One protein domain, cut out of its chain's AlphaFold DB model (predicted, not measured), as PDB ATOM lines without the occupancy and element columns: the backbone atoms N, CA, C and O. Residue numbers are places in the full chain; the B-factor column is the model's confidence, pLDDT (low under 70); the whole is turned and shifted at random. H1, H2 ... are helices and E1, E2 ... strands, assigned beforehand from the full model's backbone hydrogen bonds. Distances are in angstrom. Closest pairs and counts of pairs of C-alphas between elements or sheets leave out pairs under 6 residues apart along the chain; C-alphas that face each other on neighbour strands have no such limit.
ATOM      1  N   THR A   2      12.047 115.326  24.795       71.69
ATOM      2  CA  THR A   2      12.393 116.137  25.977       71.69
ATOM      3  C   THR A   2      12.219 115.289  27.247       71.69
ATOM      4  O   THR A   2      11.147 114.689  27.391       71.69
ATOM      5  N   PRO A   3      13.219 115.189  28.141       83.62
ATOM      6  CA  PRO A   3      13.093 114.432  29.389       83.62
ATOM      7  C   PRO A   3      12.053 115.070  30.336       83.62
ATOM      8  O   PRO A   3      11.880 116.292  30.292       83.62
ATOM      9  N   PRO A   4      11.329 114.287  31.166       87.44
ATOM     10  CA  PRO A   4      10.479 114.820  32.232       87.44
ATOM     11  C   PRO A   4      11.299 115.642  33.230       87.44
ATOM     12  O   PRO A   4      12.477 115.350  33.455       87.44
ATOM     13  N   THR A   5      10.675 116.639  33.857       88.50
ATOM     14  CA  THR A   5      11.305 117.385  34.956       88.50
ATOM     15  C   THR A   5      10.789 116.897  36.303       88.50
ATOM     16  O   THR A   5       9.618 116.530  36.416       88.50
ATOM     17  N   ALA A   6      11.643 116.898  37.324       88.31
ATOM     18  CA  ALA A   6      11.286 116.546  38.695       88.31
ATOM     19  C   ALA A   6      11.924 117.499  39.713       88.31
ATOM     20  O   ALA A   6      12.932 118.148  39.428       88.31
ATOM     21  N   VAL A   7      11.337 117.562  40.902       87.62
ATOM     22  CA  VAL A   7      11.883 118.249  42.080       87.62
ATOM     23  C   VAL A   7      12.190 117.234  43.176       87.62
ATOM     24  O   VAL A   7      11.591 116.155  43.204       87.62
ATOM     25  N   ARG A   8      13.132 117.560  44.059       88.69
ATOM     26  CA  ARG A   8      13.463 116.734  45.223       88.69
ATOM     27  C   ARG A   8      12.545 117.086  46.392       88.69
ATOM     28  O   ARG A   8      12.527 118.233  46.818       88.69
ATOM     29  N   THR A   9      11.787 116.122  46.897       85.00
ATOM     30  CA  THR A   9      10.904 116.307  48.057       85.00
ATOM     31  C   THR A   9      11.717 116.416  49.351       85.00
ATOM     32  O   THR A   9      12.891 116.036  49.385       85.00
ATOM     33  N   ALA A  10      11.087 116.880  50.436       79.69
ATOM     34  CA  ALA A  10      11.715 116.966  51.761       79.69
ATOM     35  C   ALA A  10      12.269 115.612  52.258       79.69
ATOM     36  O   ALA A  10      13.314 115.566  52.902       79.69
ATOM     37  N   ASP A  11      11.625 114.506  51.873       84.69
ATOM     38  CA  ASP A  11      12.044 113.137  52.208       84.69
ATOM     39  C   ASP A  11      13.131 112.584  51.261       84.69
ATOM     40  O   ASP A  11      13.466 111.399  51.292       84.69
ATOM     41  N   GLY A  12      13.665 113.422  50.365       82.88
ATOM     42  CA  GLY A  12      14.715 113.066  49.411       82.88
ATOM     43  C   GLY A  12      14.236 112.298  48.175       82.88
ATOM     44  O   GLY A  12      15.070 111.927  47.342       82.88
ATOM     45  N   GLN A  13      12.926 112.080  48.019       89.38
ATOM     46  CA  GLN A  13      12.348 111.447  46.830       89.38
ATOM     47  C   GLN A  13      12.239 112.427  45.656       89.38
ATOM     48  O   GLN A  13      12.428 113.630  45.810       89.38
ATOM     49  N   LEU A  14      11.953 111.919  44.455       87.25
ATOM     50  CA  LEU A  14      11.717 112.750  43.275       87.25
ATOM     51  C   LEU A  14      10.223 112.810  42.967       87.25
ATOM     52  O   LEU A  14       9.603 111.779  42.712       87.25
ATOM     53  N   ARG A  15       9.664 114.021  42.918       85.50
ATOM     54  CA  ARG A  15       8.304 114.262  42.429       85.50
ATOM     55  C   ARG A  15       8.354 114.837  41.022       85.50
ATOM     56  O   ARG A  15       9.024 115.837  40.770       85.50
ATOM     57  N   VAL A  16       7.653 114.190  40.094       85.62
ATOM     58  CA  VAL A  16       7.538 114.657  38.706       85.62
ATOM     59  C   VAL A  16       6.806 115.998  38.691       85.62
ATOM     60  O   VAL A  16       5.770 116.147  39.327       85.62
ATOM     61  N   ARG A  17       7.358 116.975  37.969       78.31
ATOM     62  CA  ARG A  17       6.784 118.317  37.803       78.31
ATOM     63  C   ARG A  17       6.205 118.523  36.410       78.31
ATOM     64  O   ARG A  17       5.154 119.135  36.281       78.31
ATOM     65  N   THR A  18       6.840 117.970  35.375       78.81
ATOM     66  CA  THR A  18       6.292 117.945  34.007       78.81
ATOM     67  C   THR A  18       6.512 116.579  33.367       78.81
ATOM     68  O   THR A  18       7.498 115.897  33.647       78.81
ATOM     69  N   GLY A  19       5.616 116.175  32.462       77.88
ATOM     70  CA  GLY A  19       5.753 114.909  31.735       77.88
ATOM     71  C   GLY A  19       5.144 113.675  32.404       77.88
ATOM     72  O   GLY A  19       5.524 112.566  32.034       77.88
ATOM     73  N   HIS A  20       4.152 113.853  33.278       78.38
ATOM     74  CA  HIS A  20       3.403 112.785  33.958       78.38
ATOM     75  C   HIS A  20       2.989 111.620  33.041       78.38
ATOM     76  O   HIS A  20       3.266 110.471  33.363       78.38
ATOM     77  N   ARG A  21       2.431 111.886  31.849       74.44
ATOM     78  CA  ARG A  21       2.047 110.829  30.886       74.44
ATOM     79  C   ARG A  21       3.225 110.004  30.366       74.44
ATOM     80  O   ARG A  21       3.062 108.819  30.109       74.44
ATOM     81  N   ARG A  22       4.408 110.607  30.204       85.44
ATOM     82  CA  ARG A  22       5.624 109.885  29.784       85.44
ATOM     83  C   ARG A  22       6.144 109.013  30.919       85.44
ATOM     84  O   ARG A  22       6.541 107.884  30.665       85.44
ATOM     85  N   THR A  23       6.079 109.510  32.152       86.25
ATOM     86  CA  THR A  23       6.384 108.710  33.341       86.25
ATOM     87  C   THR A  23       5.402 107.544  33.479       86.25
ATOM     88  O   THR A  23       5.835 106.407  33.616       86.25
ATOM     89  N   ALA A  24       4.096 107.786  33.335       83.94
ATOM     90  CA  ALA A  24       3.072 106.743  33.370       83.94
ATOM     91  C   ALA A  24       3.237 105.721  32.231       83.94
ATOM     92  O   ALA A  24       3.151 104.520  32.464       83.94
ATOM     93  N   ALA A  25       3.549 106.171  31.011       83.81
ATOM     94  CA  ALA A  25       3.847 105.284  29.890       83.81
ATOM     95  C   ALA A  25       5.106 104.443  30.147       83.81
ATOM     96  O   ALA A  25       5.123 103.262  29.818       83.81
ATOM     97  N   ALA A  26       6.148 105.014  30.753       89.12
ATOM     98  CA  ALA A  26       7.349 104.272  31.121       89.12
ATOM     99  C   ALA A  26       7.064 103.183  32.160       89.12
ATOM    100  O   ALA A  26       7.540 102.061  32.004       89.12
ATOM    101  N   VAL A  27       6.234 103.496  33.160       90.69
ATOM    102  CA  VAL A  27       5.736 102.524  34.144       90.69
ATOM    103  C   VAL A  27       4.934 101.421  33.452       90.69
ATOM    104  O   VAL A  27       5.212 100.245  33.658       90.69
ATOM    105  N   HIS A  28       3.995 101.786  32.576       88.12
ATOM    106  CA  HIS A  28       3.174 100.829  31.831       88.12
ATOM    107  C   HIS A  28       4.012  99.889  30.946       88.12
ATOM    108  O   HIS A  28       3.708  98.706  30.841       88.12
ATOM    109  N   ASN A  29       5.093 100.395  30.349       93.75
ATOM    110  CA  ASN A  29       6.017  99.610  29.525       93.75
ATOM    111  C   ASN A  29       7.105  98.884  30.343       93.75
ATOM    112  O   ASN A  29       8.021  98.309  29.758       93.75
ATOM    113  N   GLY A  30       7.044  98.921  31.680       91.94
ATOM    114  CA  GLY A  30       7.986  98.215  32.551       91.94
ATOM    115  C   GLY A  30       9.432  98.707  32.447       91.94
ATOM    116  O   GLY A  30      10.364  97.938  32.686       91.94
ATOM    117  N   LEU A  31       9.651  99.969  32.065       93.50
ATOM    118  CA  LEU A  31      10.997 100.533  31.999       93.50
ATOM    119  C   LEU A  31      11.587 100.647  33.410       93.50
ATOM    120  O   LEU A  31      11.009 101.291  34.282       93.50
ATOM    121  N   ALA A  32      12.775 100.073  33.613       90.56
ATOM    122  CA  ALA A  32      13.465 100.098  34.905       90.56
ATOM    123  C   ALA A  32      13.975 101.498  35.303       90.56
ATOM    124  O   ALA A  32      14.150 101.777  36.486       90.56
ATOM    125  N   ALA A  33      14.232 102.376  34.327       91.44
ATOM    126  CA  ALA A  33      14.654 103.755  34.556       91.44
ATOM    127  C   ALA A  33      14.291 104.654  33.367       91.44
ATOM    128  O   ALA A  33      14.256 104.206  32.220       91.44
ATOM    129  N   ILE A  34      14.085 105.943  33.645       90.31
ATOM    130  CA  ILE A  34      13.928 106.989  32.630       90.31
ATOM    131  C   ILE A  34      14.832 108.188  32.943       90.31
ATOM    132  O   ILE A  34      15.036 108.507  34.115       90.31
ATOM    133  N   PRO A  35      15.370 108.880  31.923       90.75
ATOM    134  CA  PRO A  35      16.132 110.105  32.134       90.75
ATOM    135  C   PRO A  35      15.207 111.230  32.613       90.75
ATOM    136  O   PRO A  35      14.223 111.542  31.945       90.75
ATOM    137  N   VAL A  36      15.542 111.853  33.744       89.38
ATOM    138  CA  VAL A  36      14.785 112.948  34.375       89.38
ATOM    139  C   VAL A  36      15.706 114.136  34.631       89.38
ATOM    140  O   VAL A  36      16.833 113.965  35.093       89.38
ATOM    141  N   LEU A  37      15.217 115.346  34.361       90.75
ATOM    142  CA  LEU A  37      15.895 116.587  34.723       90.75
ATOM    143  C   LEU A  37      15.429 117.042  36.111       90.75
ATOM    144  O   LEU A  37      14.276 117.441  36.279       90.75
ATOM    145  N   VAL A  38      16.321 116.998  37.102       89.25
ATOM    146  CA  VAL A  38      16.031 117.508  38.449       89.25
ATOM    147  C   VAL A  38      16.292 119.009  38.474       89.25
ATOM    148  O   VAL A  38      17.424 119.438  38.263       89.25
ATOM    149  N   ILE A  39      15.246 119.804  38.697       86.25
ATOM    150  CA  ILE A  39      15.314 121.272  38.586       86.25
ATOM    151  C   ILE A  39      15.495 121.991  39.933       86.25
ATOM    152  O   ILE A  39      15.558 123.215  39.956       86.25
ATOM    153  N   GLY A  40      15.589 121.248  41.040       85.00
ATOM    154  CA  GLY A  40      15.826 121.782  42.384       85.00
ATOM    155  C   GLY A  40      15.079 121.015  43.473       85.00
ATOM    156  O   GLY A  40      14.483 119.966  43.202       85.00
ATOM    157  N   ASP A  41      15.110 121.559  44.687       82.69
ATOM    158  CA  ASP A  41      14.318 121.078  45.821       82.69
ATOM    159  C   ASP A  41      12.877 121.620  45.747       82.69
ATOM    160  O   ASP A  41      12.605 122.670  45.157       82.69
ATOM    161  N   GLU A  42      11.928 120.864  46.291       76.00
ATOM    162  CA  GLU A  42      10.511 121.210  46.342       76.00
ATOM    163  C   GLU A  42      10.294 122.290  47.407       76.00
ATOM    164  O   GLU A  42      10.397 122.032  48.604       76.00
TER     165      GLU A  42
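What this domain is: This is residues 2 to 42 of the 447 residues of the protein "ParB partitioning protein" of Rhodococcus hoagii (UniProt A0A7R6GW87). A small three-stranded sheet, E2 - E1 = E3, makes one half of the domain, and one short helix, H1, lies beyond the end of the sheet where E2 finishes, not over a face of it. E1 and E2 form a hairpin; from E2 the backbone goes out through H1, and residues 29 to 36 bring it back in a wide loop to E3, on the other side of E1. The printed part has 41 residues, with one named helix and three named strands in the order E1, E2, H1, E3; the sheet is mixed and the class is mixed, helices and strands. The whole is compact, with a radius of gyration of the C-alphas of 10.3 A, and its C-alphas span 29 by 20 by 13 A.

Where its parts are: E1 is residues 5 to 8 and begins at C-alpha 5, at (11.305, 117.385, 34.956); it is 10.5 A long from first to last C-alpha. E2 is residues 14 to 18, 11.9 A. H1 is residues 20 to 28, 12.1 A, and ends at C-alpha 28, at (3.174, 100.829, 31.831). E3 is residues 37 to 41, also 12.1 A, and ends at C-alpha 41, at (14.318, 121.078, 45.821).

How they stand to each other: E1 is the inner strand of the sheet, and E2 and E3 are its edge strands. E1 and E2 are a hairpin of antiparallel neighbours, with 148 degrees between their N-to-C directions. Across this pair N 7 and O 15 are 2.9 A apart and N 17 and O 5 are 2.8 A apart, within hydrogen-bond range. E1 and E3 are parallel neighbours, with 32 degrees between their directions. The C-alphas of Thr 5 and Leu 37 face each other at 4.7 A; N 6 and O 37 are within hydrogen-bond range at 2.9 A, as are N 39 and O 6 at 2.9 A. H1 is not on the sheet, with 3 pairs of C-alphas within 10 A, and it is apart from E1. In H1 every O i to N i+4 pair is within hydrogen-bond range.

The domain as a whole: The two C-alphas farthest apart in the domain, those of Ala 10 and Asn 29, are 28.8 A apart. The first and last printed C-alphas, of Thr 2 and Glu 42, are 21.1 A apart. The printed part runs from residue 2 to residue 42 and has no cut. The links from E1 to E2 and from E2 to H1 are tight, and the link from H1 to E3, with 8 residues, is short. The mean pLDDT of the printed part is 85.7, and no printed residue is under 70.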